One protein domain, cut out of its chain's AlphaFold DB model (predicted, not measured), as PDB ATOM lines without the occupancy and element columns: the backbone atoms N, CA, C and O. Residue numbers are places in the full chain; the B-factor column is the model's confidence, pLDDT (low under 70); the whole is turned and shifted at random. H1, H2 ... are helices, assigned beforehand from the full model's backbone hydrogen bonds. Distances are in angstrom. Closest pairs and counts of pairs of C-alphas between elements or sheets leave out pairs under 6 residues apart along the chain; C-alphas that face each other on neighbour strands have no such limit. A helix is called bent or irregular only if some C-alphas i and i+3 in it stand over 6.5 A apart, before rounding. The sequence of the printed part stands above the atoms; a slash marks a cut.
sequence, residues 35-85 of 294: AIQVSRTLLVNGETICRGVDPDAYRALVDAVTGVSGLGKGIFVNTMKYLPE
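Overview. This is residues 35 to 85 of the 294 residues of an uncharacterized protein of Pseudomonas sp. OV081 (UniProt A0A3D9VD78). Three helices, H1, H2 and H3, make a small compact bundle, side by side at shallow tilts, their centres at the corners of a triangle. The chain runs out along H1, folds back along H2 and turns again into the short H3, which runs the same way as H1; H1 is not one straight rod but has a kink of 97 degrees near residue 45. The printed part has 51 residues with three named helices, in the order H1, H2, H3, and no named strand; the class is all helix. The whole is compact, with a radius of gyration of the C-alphas of 9.6 A, and its C-alphas span 24 by 20 by 16 A, a rounded outline.

Arrangement. H1, residues 35 to 52, touches H2, residues 55 to 69, and the closest C-alphas are those of Ala 35 and Val 65, 5.1 A apart. Their lines stand at a shallow tilt of 13 degrees and they run opposite ways, a helical hairpin. H3, residues 73 to 81, touches H1 with 19 pairs of C-alphas within 8 A, the closest being those of Leu 43 and Gly 74 at 3.7 A. These two run the same way at a shallow tilt of 26 degrees, their centres 8.9 A apart. H2 touches H3 with residues 62 to 66 alone; the closest C-alphas are those of Val 62 and Ile 75, 6.2 A apart. H2 and H3 also form a helical hairpin, running opposite ways at a shallow tilt of 29 degrees. The helix packing is mostly aligned. In H2 and H3 every O i to N i+4 pair is within hydrogen-bond range, and in H1 11 of 14 are.

Along the chain. H1 begins at C-alpha 35, at (202.902, 292.679, 213.405), and measures 19.5 A from first to last C-alpha. It is irregular: C-alphas 44 and 47 are 8.4 A apart, and its line is a rough one. H2 begins at Pro 55, with its C-alpha at (184.813, 295.750, 212.980), and measures 20.9 A to Ser 69. H3 measures 12.3 A and ends at C-alpha 81, at (186.167, 286.315, 204.947).

Size, cuts and confidence. The two C-alphas farthest apart are those of Gln 37 and Glu 85, at 25.4 A. The printed part has no cut, and both links, H1 to H2 with 2 residues and H2 to H3 with 3, are tight. The mean pLDDT of the printed part is 83.5, and the one printed residue under 70 is Gly 52, in H1. H3 has a mean pLDDT of 91 and H1 of 80.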
ATOM      1  N   ALA A  35     203.760 292.731 214.591       82.25
ATOM      2  CA  ALA A  35     202.902 292.679 213.405       82.25
ATOM      3  C   ALA A  35     202.916 291.289 212.724       82.25
ATOM      4  O   ALA A  35     201.862 290.741 212.378       82.25
ATOM      5  N   ILE A  36     204.088 290.648 212.626       82.69
ATOM      6  CA  ILE A  36     204.219 289.271 212.119       82.69
ATOM      7  C   ILE A  36     203.488 288.268 213.029       82.69
ATOM      8  O   ILE A  36     202.797 287.371 212.531       82.69
ATOM      9  N   GLN A  37     203.618 288.392 214.352       81.75
ATOM     10  CA  GLN A  37     202.936 287.512 215.309       81.75
ATOM     11  C   GLN A  37     201.412 287.666 215.257       81.75
ATOM     12  O   GLN A  37     200.696 286.660 215.280       81.75
ATOM     13  N   VAL A  38     200.912 288.895 215.121       83.69
ATOM     14  CA  VAL A  38     199.482 289.178 214.934       83.69
ATOM     15  C   VAL A  38     198.978 288.497 213.667       83.69
ATOM     16  O   VAL A  38     198.022 287.726 213.725       83.69
ATOM     17  N   SER A  39     199.667 288.682 212.540       84.62
ATOM     18  CA  SER A  39     199.321 288.030 211.272       84.62
ATOM     19  C   SER A  39     199.234 286.500 211.396       84.62
ATOM     20  O   SER A  39     198.277 285.890 210.914       84.62
ATOM     21  N   ARG A  40     200.186 285.861 212.092       84.44
ATOM     22  CA  ARG A  40     200.156 284.408 212.352       84.44
ATOM     23  C   ARG A  40     198.979 284.002 213.237       84.44
ATOM     24  O   ARG A  40     198.303 283.023 212.937       84.44
ATOM     25  N   THR A  41     198.718 284.764 214.294       83.31
ATOM     26  CA  THR A  41     197.617 284.497 215.230       83.31
ATOM     27  C   THR A  41     196.268 284.582 214.526       83.31
ATOM     28  O   THR A  41     195.432 283.700 214.700       83.31
ATOM     29  N   LEU A  42     196.084 285.590 213.673       84.06
ATOM     30  CA  LEU A  42     194.881 285.757 212.862       84.06
ATOM     31  C   LEU A  42     194.702 284.626 211.849       84.06
ATOM     32  O   LEU A  42     193.576 284.220 211.579       84.06
ATOM     33  N   LEU A  43     195.785 284.084 211.289       84.25
ATOM     34  CA  LEU A  43     195.683 282.949 210.371       84.25
ATOM     35  C   LEU A  43     195.133 281.692 211.064       84.25
ATOM     36  O   LEU A  43     194.378 280.951 210.445       84.25
ATOM     37  N   VAL A  44     195.503 281.466 212.329       83.12
ATOM     38  CA  VAL A  44     195.110 280.270 213.096       83.12
ATOM     39  C   VAL A  44     193.762 280.451 213.801       83.12
ATOM     40  O   VAL A  44     192.934 279.549 213.771       83.12
ATOM     41  N   ASN A  45     193.527 281.610 214.418       80.56
ATOM     42  CA  ASN A  45     192.381 281.861 215.308       80.56
ATOM     43  C   ASN A  45     191.387 282.889 214.744       80.56
ATOM     44  O   ASN A  45     190.562 283.432 215.479       80.56
ATOM     45  N   GLY A  46     191.488 283.194 213.450       75.12
ATOM     46  CA  GLY A  46     190.799 284.313 212.817       75.12
ATOM     47  C   GLY A  46     189.288 284.337 213.013       75.12
ATOM     48  O   GLY A  46     188.730 285.385 213.315       75.12
ATOM     49  N   GLU A  47     188.631 283.182 212.919       78.69
ATOM     50  CA  GLU A  47     187.179 283.080 213.094       78.69
ATOM     51  C   GLU A  47     186.729 283.489 214.503       78.69
ATOM     52  O   GLU A  47     185.817 284.301 214.658       78.69
ATOM     53  N   THR A  48     187.403 282.975 215.533       77.44
ATOM     54  CA  THR A  48     187.113 283.303 216.934       77.44
ATOM     55  C   THR A  48     187.377 284.776 217.219       77.44
ATOM     56  O   THR A  48     186.583 285.428 217.891       77.44
ATOM     57  N   ILE A  49     188.479 285.312 216.688       71.88
ATOM     58  CA  ILE A  49     188.869 286.708 216.900       71.88
ATOM     59  C   ILE A  49     187.877 287.644 216.202       71.88
ATOM     60  O   ILE A  49     187.338 288.540 216.840       71.88
ATOM     61  N   CYS A  50     187.569 287.416 214.925       73.25
ATOM     62  CA  CYS A  50     186.717 288.322 214.154       73.25
ATOM     63  C   CYS A  50     185.272 288.392 214.664       73.25
ATOM     64  O   CYS A  50     184.618 289.407 214.459       73.25
ATOM     65  N   ARG A  51     184.763 287.348 215.332       73.44
ATOM     66  CA  ARG A  51     183.430 287.380 215.959       73.44
ATOM     67  C   ARG A  51     183.384 288.213 217.243       73.44
ATOM     68  O   ARG A  51     182.307 288.656 217.622       73.44
ATOM     69  N   GLY A  52     184.518 288.373 217.927       68.81
ATOM     70  CA  GLY A  52     184.598 289.051 219.223       68.81
ATOM     71  C   GLY A  52     185.154 290.473 219.173       68.81
ATOM     72  O   GLY A  52     185.128 291.149 220.193       68.81
ATOM     73  N   VAL A  53     185.688 290.922 218.033       71.62
ATOM     74  CA  VAL A  53     186.293 292.256 217.880       71.62
ATOM     75  C   VAL A  53     185.343 293.185 217.132       71.62
ATOM     76  O   VAL A  53     184.745 292.791 216.132       71.62
ATOM     77  N   ASP A  54     185.267 294.439 217.579       77.50
ATOM     78  CA  ASP A  54     184.593 295.503 216.841       77.50
ATOM     79  C   ASP A  54     185.169 295.648 215.407       77.50
ATOM     80  O   ASP A  54     186.392 295.700 215.227       77.50
ATOM     81  N   PRO A  55     184.330 295.707 214.356       78.25
ATOM     82  CA  PRO A  55     184.813 295.750 212.980       78.25
ATOM     83  C   PRO A  55     185.699 296.952 212.648       78.25
ATOM     84  O   PRO A  55     186.601 296.804 211.824       78.25
ATOM     85  N   ASP A  56     185.463 298.129 213.232       80.12
ATOM     86  CA  ASP A  56     186.232 299.336 212.914       80.12
ATOM     87  C   ASP A  56     187.617 299.287 213.565       80.12
ATOM     88  O   ASP A  56     188.628 299.527 212.899       80.12
ATOM     89  N   ALA A  57     187.673 298.834 214.815       77.38
ATOM     90  CA  ALA A  57     188.902 298.426 215.481       77.38
ATOM     91  C   ALA A  57     189.683 297.402 214.629       77.38
ATOM     92  O   ALA A  57     190.854 297.597 214.284       77.38
ATOM     93  N   TYR A  58     189.035 296.327 214.186       82.31
ATOM     94  CA  TYR A  58     189.713 295.305 213.391       82.31
ATOM     95  C   TYR A  58     190.259 295.843 212.053       82.31
ATOM     96  O   TYR A  58     191.342 295.439 211.623       82.31
ATOM     97  N   ARG A  59     189.566 296.783 211.397       85.62
ATOM     98  CA  ARG A  59     190.082 297.456 210.187       85.62
ATOM     99  C   ARG A  59     191.354 298.246 210.473       85.62
ATOM    100  O   ARG A  59     192.325 298.100 209.737       85.62
ATOM    101  N   ALA A  60     191.371 299.020 211.554       83.56
ATOM    102  CA  ALA A  60     192.542 299.803 211.929       83.56
ATOM    103  C   ALA A  60     193.753 298.903 212.253       83.56
ATOM    104  O   ALA A  60     194.886 299.227 211.894       83.56
ATOM    105  N   LEU A  61     193.520 297.717 212.831       83.38
ATOM    106  CA  LEU A  61     194.560 296.699 212.997       83.38
ATOM    107  C   LEU A  61     195.100 296.197 211.651       83.38
ATOM    108  O   LEU A  61     196.310 296.039 211.494       83.38
ATOM    109  N   VAL A  62     194.215 295.912 210.690       86.06
ATOM    110  CA  VAL A  62     194.608 295.465 209.346       86.06
ATOM    111  C   VAL A  62     195.519 296.491 208.681       86.06
ATOM    112  O   VAL A  62     196.570 296.115 208.154       86.06
ATOM    113  N   ASP A  63     195.155 297.768 208.752       84.94
ATOM    114  CA  ASP A  63     195.947 298.854 208.179       84.94
ATOM    115  C   ASP A  63     197.304 298.992 208.886       84.94
ATOM    116  O   ASP A  63     198.332 299.097 208.215       84.94
ATOM    117  N   ALA A  64     197.343 298.881 210.219       83.50
ATOM    118  CA  ALA A  64     198.580 298.924 210.999       83.50
ATOM    119  C   ALA A  64     199.535 297.765 210.666       83.50
ATOM    120  O   ALA A  64     200.705 297.984 210.352       83.50
ATOM    121  N   VAL A  65     199.043 296.519 210.669       83.75
ATOM    122  CA  VAL A  65     199.869 295.339 210.350       83.75
ATOM    123  C   VAL A  65     200.400 295.418 208.920       83.75
ATOM    124  O   VAL A  65     201.578 295.124 208.687       83.75
ATOM    125  N   THR A  66     199.552 295.840 207.978       85.12
ATOM    126  CA  THR A  66     199.930 295.979 206.566       85.12
ATOM    127  C   THR A  66     200.950 297.099 206.371       85.12
ATOM    128  O   THR A  66     201.915 296.911 205.636       85.12
ATOM    129  N   GLY A  67     200.777 298.233 207.056       82.81
ATOM    130  CA  GLY A  67     201.685 299.378 206.980       82.81
ATOM    131  C   GLY A  67     203.088 299.094 207.520       82.81
ATOM    132  O   GLY A  67     204.058 299.617 206.979       82.81
ATOM    133  N   VAL A  68     203.212 298.241 208.542       83.94
ATOM    134  CA  VAL A  68     204.508 297.930 209.175       83.94
ATOM    135  C   VAL A  68     205.202 296.725 208.552       83.94
ATOM    136  O   VAL A  68     206.405 296.752 208.303       83.94
ATOM    137  N   SER A  69     204.466 295.631 208.348       81.06
ATOM    138  CA  SER A  69     205.046 294.329 207.983       81.06
ATOM    139  C   SER A  69     204.668 293.847 206.583       81.06
ATOM    140  O   SER A  69     205.133 292.790 206.153       81.06
ATOM    141  N   GLY A  70     203.844 294.613 205.866       80.69
ATOM    142  CA  GLY A  70     203.248 294.201 204.602       80.69
ATOM    143  C   GLY A  70     202.051 293.266 204.783       80.69
ATOM    144  O   GLY A  70     201.595 292.968 205.890       80.69
ATOM    145  N   LEU A  71     201.506 292.795 203.661       83.31
ATOM    146  CA  LEU A  71     200.301 291.975 203.666       83.31
ATOM    147  C   LEU A  71     200.597 290.530 204.096       83.31
ATOM    148  O   LEU A  71     201.122 289.708 203.343       83.31
ATOM    149  N   GLY A  72     200.206 290.201 205.323       85.00
ATOM    150  CA  GLY A  72     200.292 288.849 205.863       85.00
ATOM    151  C   GLY A  72     199.156 287.921 205.412       85.00
ATOM    152  O   GLY A  72     198.029 288.356 205.184       85.00
ATOM    153  N   LYS A  73     199.417 286.603 205.365       88.06
ATOM    154  CA  LYS A  73     198.410 285.575 205.017       88.06
ATOM    155  C   LYS A  73     197.165 285.640 205.909       88.06
ATOM    156  O   LYS A  73     196.051 285.548 205.403       88.06
ATOM    157  N   GLY A  74     197.346 285.813 207.222       87.56
ATOM    158  CA  GLY A  74     196.228 285.923 208.162       87.56
ATOM    159  C   GLY A  74     195.399 287.180 207.924       87.56
ATOM    160  O   GLY A  74     194.176 287.094 207.858       87.56
ATOM    161  N   ILE A  75     196.057 288.321 207.705       90.25
ATOM    162  CA  ILE A  75     195.393 289.591 207.377       90.25
ATOM    163  C   ILE A  75     194.557 289.457 206.108       90.25
ATOM    164  O   ILE A  75     193.381 289.821 206.109       90.25
ATOM    165  N   PHE A  76     195.134 288.866 205.061       91.88
ATOM    166  CA  PHE A  76     194.433 288.616 203.810       91.88
ATOM    167  C   PHE A  76     193.171 287.768 204.028       91.88
ATOM    168  O   PHE A  76     192.069 288.223 203.724       91.88
ATOM    169  N   VAL A  77     193.306 286.573 204.619       91.94
ATOM    170  CA  VAL A  77     192.177 285.648 204.826       91.94
ATOM    171  C   VAL A  77     191.070 286.287 205.653       91.94
ATOM    172  O   VAL A  77     189.902 286.230 205.270       91.94
ATOM    173  N   ASN A  78     191.419 286.911 206.776       90.06
ATOM    174  CA  ASN A  78     190.414 287.471 207.671       90.06
ATOM    175  C   ASN A  78     189.693 288.665 207.049       90.06
ATOM    176  O   ASN A  78     188.475 288.783 207.175       90.06
ATOM    177  N   THR A  79     190.420 289.518 206.326       92.00
ATOM    178  CA  THR A  79     189.814 290.651 205.619       92.00
ATOM    179  C   THR A  79     188.846 290.170 204.546       92.00
ATOM    180  O   THR A  79     187.737 290.690 204.442       92.00
ATOM    181  N   MET A  80     189.219 289.142 203.778       94.50
ATOM    182  CA  MET A  80     188.355 288.604 202.726       94.50
ATOM    183  C   MET A  80     187.124 287.869 203.279       94.50
ATOM    184  O   MET A  80     186.053 287.954 202.680       94.50
ATOM    185  N   LYS A  81     187.248 287.157 204.408       93.50
ATOM    186  CA  LYS A  81     186.167 286.315 204.947       93.50
ATOM    187  C   LYS A  81     185.232 287.031 205.916       93.50
ATOM    188  O   LYS A  81     184.020 286.863 205.806       93.50
ATOM    189  N   TYR A  82     185.771 287.834 206.832       89.56
ATOM    190  CA  TYR A  82     185.023 288.280 208.014       89.56
ATOM    191  C   TYR A  82     184.730 289.778 208.041       89.56
ATOM    192  O   TYR A  82     183.720 290.185 208.603       89.56
ATOM    193  N   LEU A  83     185.547 290.610 207.391       90.38
ATOM    194  CA  LEU A  83     185.252 292.042 207.313       90.38
ATOM    195  C   LEU A  83     184.146 292.348 206.299       90.38
ATOM    196  O   LEU A  83     183.985 291.580 205.345       90.38
ATOM    197  N   PRO A  84     183.411 293.469 206.449       91.06
ATOM    198  CA  PRO A  84     182.347 293.846 205.523       91.06
ATOM    199  C   PRO A  84     182.806 293.879 204.065       91.06
ATOM    200  O   PRO A  84     183.932 294.276 203.757       91.06
ATOM    201  N   GLU A  85     181.917 293.475 203.154       94.44
ATOM    202  CA  GLU A  85     182.249 293.299 201.737       94.44
ATOM    203  C   GLU A  85     182.824 294.573 201.102       94.44
ATOM    204  O   GLU A  85     183.819 294.511 200.382       94.44
TER     205      GLU A  85